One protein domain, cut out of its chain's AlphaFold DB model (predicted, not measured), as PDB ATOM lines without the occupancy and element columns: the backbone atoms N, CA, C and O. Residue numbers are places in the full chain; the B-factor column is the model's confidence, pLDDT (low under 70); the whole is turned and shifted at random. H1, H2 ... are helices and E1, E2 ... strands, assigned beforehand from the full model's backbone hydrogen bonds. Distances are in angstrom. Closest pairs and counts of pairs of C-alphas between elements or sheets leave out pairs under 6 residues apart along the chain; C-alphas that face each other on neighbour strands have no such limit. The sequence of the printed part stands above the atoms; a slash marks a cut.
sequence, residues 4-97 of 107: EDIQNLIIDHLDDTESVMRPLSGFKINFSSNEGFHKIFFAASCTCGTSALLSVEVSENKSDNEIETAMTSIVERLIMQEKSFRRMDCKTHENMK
ATOM      1  N   GLU A   4     175.478 220.961 227.257       91.88
ATOM      2  CA  GLU A   4     176.770 221.614 227.026       91.88
ATOM      3  C   GLU A   4     176.760 223.065 227.520       91.88
ATOM      4  O   GLU A   4     177.716 223.499 228.155       91.88
ATOM      5  N   ASP A   5     175.651 223.776 227.309       93.88
ATOM      6  CA  ASP A   5     175.478 225.158 227.763       93.88
ATOM      7  C   ASP A   5     175.448 225.229 229.298       93.88
ATOM      8  O   ASP A   5     176.133 226.055 229.893       93.88
ATOM      9  N   ILE A   6     174.732 224.306 229.956       94.19
ATOM     10  CA  ILE A   6     174.701 224.216 231.427       94.19
ATOM     11  C   ILE A   6     176.099 223.889 231.972       94.19
ATOM     12  O   ILE A   6     176.509 224.434 232.994       94.19
ATOM     13  N   GLN A   7     176.844 222.998 231.310       94.56
ATOM     14  CA  GLN A   7     178.204 222.660 231.723       94.56
ATOM     15  C   GLN A   7     179.131 223.877 231.637       94.56
ATOM     16  O   GLN A   7     179.876 224.114 232.584       94.56
ATOM     17  N   ASN A   8     179.071 224.640 230.544       94.56
ATOM     18  CA  ASN A   8     179.856 225.866 230.396       94.56
ATOM     19  C   ASN A   8     179.466 226.899 231.452       94.56
ATOM     20  O   ASN A   8     180.340 227.431 232.115       94.56
ATOM     21  N   LEU A   9     178.167 227.073 231.709       94.88
ATOM     22  CA  LEU A   9     177.691 227.982 232.747       94.88
ATOM     23  C   LEU A   9     178.239 227.612 234.137       94.88
ATOM     24  O   LEU A   9     178.613 228.496 234.902       94.88
ATOM     25  N   ILE A  10     178.318 226.318 234.470       95.06
ATOM     26  CA  ILE A  10     178.949 225.864 235.719       95.06
ATOM     27  C   ILE A  10     180.453 226.170 235.715       95.06
ATOM     28  O   ILE A  10     180.969 226.610 236.736       95.06
ATOM     29  N   ILE A  11     181.152 225.929 234.601       94.44
ATOM     30  CA  ILE A  11     182.594 226.200 234.470       94.44
ATOM     31  C   ILE A  11     182.878 227.692 234.661       94.44
ATOM     32  O   ILE A  11     183.733 228.024 235.473       94.44
ATOM     33  N   ASP A  12     182.106 228.569 234.023       94.50
ATOM     34  CA  ASP A  12     182.265 230.021 234.142       94.50
ATOM     35  C   ASP A  12     182.161 230.478 235.608       94.50
ATOM     36  O   ASP A  12     182.954 231.289 236.074       94.50
ATOM     37  N   HIS A  13     181.232 229.901 236.379       93.00
ATOM     38  CA  HIS A  13     181.113 230.192 237.812       93.00
ATOM     39  C   HIS A  13     182.241 229.586 238.659       93.00
ATOM     40  O   HIS A  13     182.493 230.059 239.767       93.00
ATOM     41  N   LEU A  14     182.865 228.499 238.203       92.56
ATOM     42  CA  LEU A  14     183.988 227.868 238.896       92.56
ATOM     43  C   LEU A  14     185.301 228.611 238.645       92.56
ATOM     44  O   LEU A  14     186.136 228.624 239.551       92.56
ATOM     45  N   ASP A  15     185.473 229.228 237.474       90.75
ATOM     46  CA  ASP A  15     186.679 229.977 237.095       90.75
ATOM     47  C   ASP A  15     186.943 231.175 238.026       90.75
ATOM     48  O   ASP A  15     188.096 231.526 238.276       90.75
ATOM     49  N   ASP A  16     185.895 231.734 238.636       86.50
ATOM     50  CA  ASP A  16     185.990 232.781 239.664       86.50
ATOM     51  C   ASP A  16     186.367 232.240 241.064       86.50
ATOM     52  O   ASP A  16     186.284 232.951 242.072       86.50
ATOM     53  N   THR A  17     186.757 230.965 241.176       88.06
ATOM     54  CA  THR A  17     186.988 230.284 242.458       88.06
ATOM     55  C   THR A  17     188.302 229.504 242.496       88.06
ATOM     56  O   THR A  17     188.905 229.179 241.485       88.06
ATOM     57  N   GLU A  18     188.720 229.108 243.702       88.75
ATOM     58  CA  GLU A  18     189.897 228.249 243.931       88.75
ATOM     59  C   GLU A  18     189.636 226.753 243.641       88.75
ATOM     60  O   GLU A  18     190.339 225.872 244.157       88.75
ATOM     61  N   SER A  19     188.566 226.435 242.908       90.94
ATOM     62  CA  SER A  19     188.248 225.055 242.557       90.94
ATOM     63  C   SER A  19     189.280 224.499 241.581       90.94
ATOM     64  O   SER A  19     189.707 225.164 240.645       90.94
ATOM     65  N   VAL A  20     189.671 223.240 241.777       91.00
ATOM     66  CA  VAL A  20     190.531 222.500 240.840       91.00
ATOM     67  C   VAL A  20     189.771 221.362 240.159       91.00
ATOM     68  O   VAL A  20     190.381 220.449 239.589       91.00
ATOM     69  N   MET A  21     188.437 221.387 240.245       94.12
ATOM     70  CA  MET A  21     187.574 220.411 239.596       94.12
ATOM     71  C   MET A  21     187.725 220.473 238.082       94.12
ATOM     72  O   MET A  21     187.821 221.538 237.483       94.12
ATOM     73  N   ARG A  22     187.704 219.301 237.447       93.94
ATOM     74  CA  ARG A  22     187.774 219.194 235.988       93.94
ATOM     75  C   ARG A  22     186.457 218.673 235.439       93.94
ATOM     76  O   ARG A  22     186.006 217.624 235.909       93.94
ATOM     77  N   PRO A  23     185.856 219.338 234.440       93.50
ATOM     78  CA  PRO A  23     184.694 218.793 233.762       93.50
ATOM     79  C   PRO A  23     185.071 217.499 233.036       93.50
ATOM     80  O   PRO A  23     186.118 217.400 232.392       93.50
ATOM     81  N   LEU A  24     184.204 216.497 233.122       91.94
ATOM     82  CA  LEU A  24     184.374 215.214 232.446       91.94
ATOM     83  C   LEU A  24     183.506 215.166 231.185       91.94
ATOM     84  O   LEU A  24     182.498 214.456 231.112       91.94
ATOM     85  N   SER A  25     183.899 215.943 230.175       80.12
ATOM     86  CA  SER A  25     183.215 215.982 228.880       80.12
ATOM     87  C   SER A  25     183.153 214.590 228.246       80.12
ATOM     88  O   SER A  25     184.155 213.888 228.140       80.12
ATOM     89  N   GLY A  26     181.956 214.171 227.836       76.56
ATOM     90  CA  GLY A  26     181.731 212.849 227.241       76.56
ATOM     91  C   GLY A  26     181.679 211.685 228.238       76.56
ATOM     92  O   GLY A  26     181.347 210.572 227.829       76.56
ATOM     93  N   PHE A  27     181.920 211.918 229.533       80.88
ATOM     94  CA  PHE A  27     181.717 210.897 230.555       80.88
ATOM     95  C   PHE A  27     180.225 210.588 230.687       80.88
ATOM     96  O   PHE A  27     179.393 211.468 230.932       80.88
ATOM     97  N   LYS A  28     179.887 209.318 230.471       71.31
ATOM     98  CA  LYS A  28     178.523 208.801 230.543       71.31
ATOM     99  C   LYS A  28     178.522 207.653 231.527       71.31
ATOM    100  O   LYS A  28     179.106 206.607 231.264       71.31
ATOM    101  N   ILE A  29     177.857 207.863 232.651       70.19
ATOM    102  CA  ILE A  29     177.613 206.808 233.617       70.19
ATOM    103  C   ILE A  29     176.110 206.774 233.900       70.19
ATOM    104  O   ILE A  29     175.518 207.767 234.317       70.19
ATOM    105  N   ASN A  30     175.479 205.633 233.631       62.62
ATOM    106  CA  ASN A  30     174.061 205.411 233.923       62.62
ATOM    107  C   ASN A  30     173.918 204.837 235.340       62.62
ATOM    108  O   ASN A  30     173.366 203.758 235.514       62.62
ATOM    109  N   PHE A  31     174.493 205.507 236.345       55.41
ATOM    110  CA  PHE A  31     174.380 205.053 237.740       55.41
ATOM    111  C   PHE A  31     173.106 205.555 238.423       55.41
ATOM    112  O   PHE A  31     172.539 204.837 239.237       55.41
ATOM    113  N   SER A  32     172.627 206.761 238.093       53.38
ATOM    114  CA  SER A  32     171.309 207.215 238.537       53.38
ATOM    115  C   SER A  32     170.271 206.820 237.491       53.38
ATOM    116  O   SER A  32     170.324 207.271 236.350       53.38
ATOM    117  N   SER A  33     169.305 205.987 237.865       55.78
ATOM    118  CA  SER A  33     168.164 205.579 237.030       55.78
ATOM    119  C   SER A  33     167.164 206.716 236.749       55.78
ATOM    120  O   SER A  33     166.018 206.463 236.396       55.78
ATOM    121  N   ASN A  34     167.578 207.974 236.933       65.69
ATOM    122  CA  ASN A  34     166.753 209.157 236.728       65.69
ATOM    123  C   ASN A  34     166.773 209.527 235.241       65.69
ATOM    124  O   ASN A  34     167.740 210.130 234.760       65.69
ATOM    125  N   GLU A  35     165.730 209.117 234.523       78.19
ATOM    126  CA  GLU A  35     165.394 209.627 233.192       78.19
ATOM    127  C   GLU A  35     164.915 211.087 233.284       78.19
ATOM    128  O   GLU A  35     164.408 211.513 234.322       78.19
ATOM    129  N   GLY A  36     165.086 211.870 232.213       87.19
ATOM    130  CA  GLY A  36     164.640 213.271 232.169       87.19
ATOM    131  C   GLY A  36     165.550 214.267 232.901       87.19
ATOM    132  O   GLY A  36     165.079 215.318 233.345       87.19
ATOM    133  N   PHE A  37     166.842 213.947 233.048       89.25
ATOM    134  CA  PHE A  37     167.845 214.838 233.638       89.25
ATOM    135  C   PHE A  37     169.102 214.946 232.769       89.25
ATOM    136  O   PHE A  37     169.725 213.947 232.399       89.25
ATOM    137  N   HIS A  38     169.561 216.176 232.559       89.38
ATOM    138  CA  HIS A  38     170.915 216.470 232.123       89.38
ATOM    139  C   HIS A  38     171.892 216.226 233.279       89.38
ATOM    140  O   HIS A  38     171.825 216.884 234.316       89.38
ATOM    141  N   LYS A  39     172.814 215.274 233.093       89.75
ATOM    142  CA  LYS A  39     173.853 214.933 234.078       89.75
ATOM    143  C   LYS A  39     175.201 215.452 233.623       89.75
ATOM    144  O   LYS A  39     175.673 215.091 232.535       89.75
ATOM    145  N   ILE A  40     175.811 216.279 234.455       92.81
ATOM    146  CA  ILE A  40     177.093 216.931 234.200       92.81
ATOM    147  C   ILE A  40     178.051 216.466 235.283       92.81
ATOM    148  O   ILE A  40     177.718 216.516 236.464       92.81
ATOM    149  N   PHE A  41     179.213 215.969 234.873       94.00
ATOM    150  CA  PHE A  41     180.149 215.295 235.762       94.00
ATOM    151  C   PHE A  41     181.445 216.081 235.890       94.00
ATOM    152  O   PHE A  41     181.972 216.594 234.902       94.00
ATOM    153  N   PHE A  42     181.980 216.095 237.103       95.31
ATOM    154  CA  PHE A  42     183.236 216.729 237.459       95.31
ATOM    155  C   PHE A  42     184.102 215.747 238.244       95.31
ATOM    156  O   PHE A  42     183.598 214.923 239.010       95.31
ATOM    157  N   ALA A  43     185.414 215.840 238.062       95.44
ATOM    158  CA  ALA A  43     186.387 215.122 238.869       95.44
ATOM    159  C   ALA A  43     187.085 216.080 239.832       95.44
ATOM    160  O   ALA A  43     187.661 217.078 239.401       95.44
ATOM    161  N   ALA A  44     187.104 215.722 241.114       95.31
ATOM    162  CA  ALA A  44     188.028 216.284 242.091       95.31
ATOM    163  C   ALA A  44     189.120 215.244 242.372       95.31
ATOM    164  O   ALA A  44     188.815 214.134 242.807       95.31
ATOM    165  N   SER A  45     190.385 215.578 242.118       94.50
ATOM    166  CA  SER A  45     191.502 214.627 242.226       94.50
ATOM    167  C   SER A  45     192.388 214.906 243.437       94.50
ATOM    168  O   SER A  45     192.688 216.054 243.761       94.50
ATOM    169  N   CYS A  46     192.852 213.837 244.080       94.12
ATOM    170  CA  CYS A  46     193.901 213.867 245.090       94.12
ATOM    171  C   CYS A  46     195.244 213.439 244.479       94.12
ATOM    172  O   CYS A  46     195.293 212.646 243.536       94.12
ATOM    173  N   THR A  47     196.353 213.918 245.042       92.44
ATOM    174  CA  THR A  47     197.714 213.556 244.608       92.44
ATOM    175  C   THR A  47     198.050 212.080 244.838       92.44
ATOM    176  O   THR A  47     198.933 211.555 244.168       92.44
ATOM    177  N   CYS A  48     197.315 211.375 245.709       92.88
ATOM    178  CA  CYS A  48     197.427 209.920 245.881       92.88
ATOM    179  C   CYS A  48     196.815 209.105 244.725       92.88
ATOM    180  O   CYS A  48     196.846 207.876 244.748       92.88
ATOM    181  N   GLY A  49     196.233 209.770 243.721       91.00
ATOM    182  CA  GLY A  49     195.632 209.135 242.546       91.00
ATOM    183  C   GLY A  49     194.160 208.749 242.713       91.00
ATOM    184  O   GLY A  49     193.547 208.274 241.758       91.00
ATOM    185  N   THR A  50     193.561 208.966 243.885       93.50
ATOM    186  CA  THR A  50     192.110 208.825 244.074       93.50
ATOM    187  C   THR A  50     191.390 210.071 243.566       93.50
ATOM    188  O   THR A  50     191.835 211.193 243.800       93.50
ATOM    189  N   SER A  51     190.265 209.882 242.877       93.75
ATOM    190  CA  SER A  51     189.399 210.974 242.428       93.75
ATOM    191  C   SER A  51     187.965 210.735 242.881       93.75
ATOM    192  O   SER A  51     187.475 209.609 242.807       93.75
ATOM    193  N   ALA A  52     187.297 211.794 243.328       92.62
ATOM    194  CA  ALA A  52     185.857 211.806 243.517       92.62
ATOM    195  C   ALA A  52     185.168 212.188 242.206       92.62
ATOM    196  O   ALA A  52     185.591 213.125 241.524       92.62
ATOM    197  N   LEU A  53     184.088 211.474 241.894       93.31
ATOM    198  CA  LEU A  53     183.141 211.852 240.855       93.31
ATOM    199  C   LEU A  53     182.035 212.686 241.503       93.31
ATOM    200  O   LEU A  53     181.319 212.193 242.373       93.31
ATOM    201  N   LEU A  54     181.902 213.933 241.075       94.38
ATOM    202  CA  LEU A  54     180.826 214.833 241.474       94.38
ATOM    203  C   LEU A  54     179.893 215.035 240.283       94.38
ATOM    204  O   LEU A  54     180.336 215.026 239.133       94.38
ATOM    205  N   SER A  55     178.600 215.200 240.542       92.62
ATOM    206  CA  SER A  55     177.609 215.370 239.482       92.62
ATOM    207  C   SER A  55     176.578 216.430 239.821       92.62
ATOM    208  O   SER A  55     176.048 216.451 240.932       92.62
ATOM    209  N   VAL A  56     176.237 217.240 238.824       92.81
ATOM    210  CA  VAL A  56     175.059 218.105 238.831       92.81
ATOM    211  C   VAL A  56     173.999 217.454 237.948       92.81
ATOM    212  O   VAL A  56     174.267 217.123 236.791       92.81
ATOM    213  N   GLU A  57     172.805 217.254 238.504       92.19
ATOM    214  CA  GLU A  57     171.636 216.767 237.772       92.19
ATOM    215  C   GLU A  57     170.632 217.914 237.619       92.19
ATOM    216  O   GLU A  57     170.157 218.472 238.609       92.19
ATOM    217  N   VAL A  58     170.307 218.268 236.376       91.44
ATOM    218  CA  VAL A  58     169.324 219.308 236.044       91.44
ATOM    219  C   VAL A  58     168.179 218.662 235.287       91.44
ATOM    220  O   VAL A  58     168.415 217.989 234.288       91.44
ATOM    221  N   SER A  59     166.941 218.832 235.753       92.31
ATOM    222  CA  SER A  59     165.794 218.254 235.047       92.31
ATOM    223  C   SER A  59     165.599 218.930 233.690       92.31
ATOM    224  O   SER A  59     165.696 220.151 233.578       92.31
ATOM    225  N   GLU A  60     165.282 218.137 232.669       91.31
ATOM    226  CA  GLU A  60     165.054 218.604 231.294       91.31
ATOM    227  C   GLU A  60     163.828 219.522 231.169       91.31
ATOM    228  O   GLU A  60     163.686 220.238 230.182       91.31
ATOM    229  N   ASN A  61     162.947 219.530 232.175       92.50
ATOM    230  CA  ASN A  61     161.755 220.375 232.209       92.50
ATOM    231  C   ASN A  61     161.988 221.771 232.810       92.50
ATOM    232  O   ASN A  61     161.037 222.549 232.904       92.50
ATOM    233  N   LYS A  62     163.213 222.082 233.250       93.12
ATOM    234  CA  LYS A  62     163.539 223.385 233.830       93.12
ATOM    235  C   LYS A  62     163.759 224.436 232.755       93.12
ATOM    236  O   LYS A  62     164.449 224.198 231.765       93.12
ATOM    237  N   SER A  63     163.169 225.609 232.973       95.31
ATOM    238  CA  SER A  63     163.407 226.775 232.127       95.31
ATOM    239  C   SER A  63     164.814 227.334 232.337       95.31
ATOM    240  O   SER A  63     165.401 227.185 233.408       95.31
ATOM    241  N   ASP A  64     165.335 228.024 231.327       94.31
ATOM    242  CA  ASP A  64     166.678 228.614 231.367       94.31
ATOM    243  C   ASP A  64     166.831 229.573 232.561       94.31
ATOM    244  O   ASP A  64     167.787 229.468 233.322       94.31
ATOM    245  N   ASN A  65     165.814 230.403 232.824       95.56
ATOM    246  CA  ASN A  65     165.793 231.316 233.969       95.56
ATOM    247  C   ASN A  65     165.802 230.593 235.331       95.56
ATOM    248  O   ASN A  65     166.448 231.054 236.272       95.56
ATOM    249  N   GLU A  66     165.101 229.459 235.467       95.69
ATOM    250  CA  GLU A  66     165.170 228.647 236.692       95.69
ATOM    251  C   GLU A  66     166.570 228.061 236.904       95.69
ATOM    252  O   GLU A  66     167.043 228.008 238.040       95.69
ATOM    253  N   ILE A  67     167.226 227.626 235.822       94.56
ATOM    254  CA  ILE A  67     168.584 227.072 235.862       94.56
ATOM    255  C   ILE A  67     169.578 228.154 236.289       94.56
ATOM    256  O   ILE A  67     170.338 227.938 237.232       94.56
ATOM    257  N   GLU A  68     169.541 229.322 235.648       94.88
ATOM    258  CA  GLU A  68     170.421 230.455 235.956       94.88
ATOM    259  C   GLU A  68     170.243 230.933 237.401       94.88
ATOM    260  O   GLU A  68     171.222 231.073 238.132       94.88
ATOM    261  N   THR A  69     168.996 231.084 237.859       95.00
ATOM    262  CA  THR A  69     168.691 231.525 239.234       95.00
ATOM    263  C   THR A  69     169.240 230.557 240.287       95.00
ATOM    264  O   THR A  69     169.645 230.971 241.373       95.00
ATOM    265  N   ALA A  70     169.256 229.255 239.993       94.31
ATOM    266  CA  ALA A  70     169.764 228.242 240.912       94.31
ATOM    267  C   ALA A  70     171.295 228.087 240.864       94.31
ATOM    268  O   ALA A  70     171.865 227.480 241.780       94.31
ATOM    269  N   MET A  71     171.958 228.616 239.830       93.25
ATOM    270  CA  MET A  71     173.326 228.240 239.473       93.25
ATOM    271  C   MET A  71     174.335 228.528 240.582       93.25
ATOM    272  O   MET A  71     175.074 227.627 240.977       93.25
ATOM    273  N   THR A  72     174.304 229.730 241.164       93.56
ATOM    274  CA  THR A  72     175.192 230.106 242.276       93.56
ATOM    275  C   THR A  72     175.129 229.082 243.412       93.56
ATOM    276  O   THR A  72     176.153 228.554 243.838       93.56
ATOM    277  N   SER A  73     173.920 228.711 243.843       95.38
ATOM    278  CA  SER A  73     173.733 227.758 244.946       95.38
ATOM    279  C   SER A  73     174.200 226.336 244.608       95.38
ATOM    280  O   SER A  73     174.660 225.598 245.483       95.38
ATOM    281  N   ILE A  74     174.086 225.934 243.339       94.62
ATOM    282  CA  ILE A  74     174.551 224.631 242.853       94.62
ATOM    283  C   ILE A  74     176.079 224.592 242.875       94.62
ATOM    284  O   ILE A  74     176.660 223.642 243.403       94.62
ATOM    285  N   VAL A  75     176.721 225.638 242.356       94.88
ATOM    286  CA  VAL A  75     178.182 225.763 242.299       94.88
ATOM    287  C   VAL A  75     178.780 225.797 243.705       94.88
ATOM    288  O   VAL A  75     179.720 225.055 243.987       94.88
ATOM    289  N   GLU A  76     178.189 226.552 244.632       95.38
ATOM    290  CA  GLU A  76     178.619 226.580 246.035       95.38
ATOM    291  C   GLU A  76     178.621 225.183 246.669       95.38
ATOM    292  O   GLU A  76     179.594 224.781 247.314       95.38
ATOM    293  N   ARG A  77     177.558 224.398 246.450       95.94
ATOM    294  CA  ARG A  77     177.469 223.018 246.952       95.94
ATOM    295  C   ARG A  77     178.521 222.115 246.320       95.94
ATOM    296  O   ARG A  77     179.117 221.304 247.030       95.94
ATOM    297  N   LEU A  78     178.768 222.265 245.021       96.06
ATOM    298  CA  LEU A  78     179.783 221.500 244.303       96.06
ATOM    299  C   LEU A  78     181.187 221.775 244.875       96.06
ATOM    300  O   LEU A  78     181.925 220.843 245.197       96.06
ATOM    301  N   ILE A  79     181.510 223.045 245.132       96.19
ATOM    302  CA  ILE A  79     182.764 223.466 245.776       96.19
ATOM    303  C   ILE A  79     182.861 222.926 247.207       96.19
ATOM    304  O   ILE A  79     183.926 222.481 247.644       96.19
ATOM    305  N   MET A  80     181.770 222.941 247.976       96.12
ATOM    306  CA  MET A  80     181.761 222.362 249.324       96.12
ATOM    307  C   MET A  80     182.062 220.859 249.304       96.12
ATOM    308  O   MET A  80     182.807 220.380 250.165       96.12
ATOM    309  N   GLN A  81     181.523 220.123 248.328       96.38
ATOM    310  CA  GLN A  81     181.801 218.697 248.141       96.38
ATOM    311  C   GLN A  81     183.263 218.452 247.761       96.38
ATOM    312  O   GLN A  81     183.914 217.611 248.385       96.38
ATOM    313  N   GLU A  82     183.813 219.229 246.825       96.56
ATOM    314  CA  GLU A  82     185.238 219.186 246.482       96.56
ATOM    315  C   GLU A  82     186.114 219.425 247.720       96.56
ATOM    316  O   GLU A  82     186.992 218.620 248.039       96.56
ATOM    317  N   LYS A  83     185.860 220.510 248.461       95.62
ATOM    318  CA  LYS A  83     186.609 220.855 249.678       95.62
ATOM    319  C   LYS A  83     186.475 219.785 250.754       95.62
ATOM    320  O   LYS A  83     187.400 219.590 251.538       95.62
ATOM    321  N   SER A  84     185.325 219.123 250.854       95.44
ATOM    322  CA  SER A  84     185.132 217.998 251.772       95.44
ATOM    323  C   SER A  84     186.017 216.815 251.376       95.44
ATOM    324  O   SER A  84     186.805 216.340 252.189       95.44
ATOM    325  N   PHE A  85     185.979 216.414 250.101       95.56
ATOM    326  CA  PHE A  85     186.817 215.339 249.572       95.56
ATOM    327  C   PHE A  85     188.313 215.623 249.756       95.56
ATOM    328  O   PHE A  85     189.053 214.759 250.226       95.56
ATOM    329  N   ARG A  86     188.764 216.845 249.447       93.50
ATOM    330  CA  ARG A  86     190.178 217.245 249.554       93.50
ATOM    331  C   ARG A  86     190.689 217.369 250.991       93.50
ATOM    332  O   ARG A  86     191.899 217.366 251.188       93.50
ATOM    333  N   ARG A  87     189.801 217.497 251.981       94.94
ATOM    334  CA  ARG A  87     190.170 217.533 253.407       94.94
ATOM    335  C   ARG A  87     190.417 216.148 254.001       94.94
ATOM    336  O   ARG A  87     190.998 216.064 255.078       94.94
ATOM    337  N   MET A  88     189.980 215.084 253.331       94.62
ATOM    338  CA  MET A  88     190.284 213.717 253.751       94.62
ATOM    339  C   MET A  88     191.762 213.404 253.497       94.62
ATOM    340  O   MET A  88     192.342 213.862 252.512       94.62
ATOM    341  N   ASP A  89     192.365 212.604 254.375       95.12
ATOM    342  CA  ASP A  89     193.729 212.124 254.173       95.12
ATOM    343  C   ASP A  89     193.796 211.001 253.121       95.12
ATOM    344  O   ASP A  89     192.801 210.350 252.779       95.12
ATOM    345  N   CYS A  90     195.002 210.746 252.606       95.25
ATOM    346  CA  CYS A  90     195.214 209.723 251.583       95.25
ATOM    347  C   CYS A  90     194.817 208.319 252.065       95.25
ATOM    348  O   CYS A  90     194.360 207.512 251.260       95.25
ATOM    349  N   LYS A  91     194.943 208.031 253.367       93.44
ATOM    350  CA  LYS A  91     194.538 206.744 253.949       93.44
ATOM    351  C   LYS A  91     193.026 206.539 253.824       93.44
ATOM    352  O   LYS A  91     192.571 205.464 253.440       93.44
ATOM    353  N   THR A  92     192.245 207.578 254.089       93.38
ATOM    354  CA  THR A  92     190.789 207.576 253.928       93.38
ATOM    355  C   THR A  92     190.410 207.391 252.463       93.38
ATOM    356  O   THR A  92     189.568 206.549 252.150       93.38
ATOM    357  N   HIS A  93     191.073 208.101 251.545       94.56
ATOM    358  CA  HIS A  93     190.858 207.923 250.105       94.56
ATOM    359  C   HIS A  93     191.139 206.492 249.633       94.56
ATOM    360  O   HIS A  93     190.374 205.949 248.835       94.56
ATOM    361  N   GLU A  94     192.215 205.865 250.111       89.56
ATOM    362  CA  GLU A  94     192.528 204.469 249.787       89.56
ATOM    363  C   GLU A  94     191.458 203.503 250.294       89.56
ATOM    364  O   GLU A  94     191.060 202.595 249.562       89.56
ATOM    365  N   ASN A  95     190.952 203.716 251.510       88.75
ATOM    366  CA  ASN A  95     189.877 202.900 252.074       88.75
ATOM    367  C   ASN A  95     188.588 203.015 251.249       88.75
ATOM    368  O   ASN A  95     187.965 202.001 250.946       88.75
ATOM    369  N   MET A  96     188.220 204.222 250.806       86.25
ATOM    370  CA  MET A  96     187.068 204.415 249.912       86.25
ATOM    371  C   MET A  96     187.257 203.677 248.583       86.25
ATOM    372  O   MET A  96     186.335 203.021 248.103       86.25
ATOM    373  N   LYS A  97     188.464 203.739 248.004       81.88
ATOM    374  CA  LYS A  97     188.801 203.068 246.740       81.88
ATOM    375  C   LYS A  97     188.715 201.544 246.839       81.88
ATOM    376  O   LYS A  97     188.304 200.897 245.880       81.88
TER     377      LYS A  97
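Overview. This is residues 4 to 97 of the 107 residues of an uncharacterized protein of Chloroflexi bacterium (UniProt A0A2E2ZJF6). A long two-stranded hairpin, E1 and E2, has the long helix H2 running along it; H1 packs on H2 at a steep angle, and small H3 follows H2 near E2. The printed part has 94 residues, with three named helices and two named strands that follow along the chain as H1, E1, E2, H2, H3; the sheet, in the order E1 - E2, is antiparallel, and the class is mixed, helices and strands. It is compact, with radius of gyration of the C-alphas 14.0 A and spans of 43 by 31 by 19 A.

Along the chain. E1, residues 37 to 45, spans 25.2 A from (167.845, 214.838, 233.638); E2, 51 to 59, spans 25.8 A. H2, 64 to 87, spans 34.1 A. H1 is residues 4 to 15; H3, 90 to 97, ends at (188.801, 203.068, 246.740).

Arrangement. In the hairpin, N 38 and O 58 are 2.8 A apart. The closest C-alphas of E2 and H2, Ala 52 and Phe 85, are 7.1 A apart. H1 touches H2 with residues 10 to 14 alone, C-alphas 10 and 75 being closest at 6.6 A, at a steep tilt of 53 degrees. Every O i to N i+4 pair is within hydrogen-bond range in H1 and H3, 18 of 20 in H2.

Size, cuts and confidence. The printed part has no cut. The link from H1 to E1 is long; pLDDT is under 70 at residues 30 to 34.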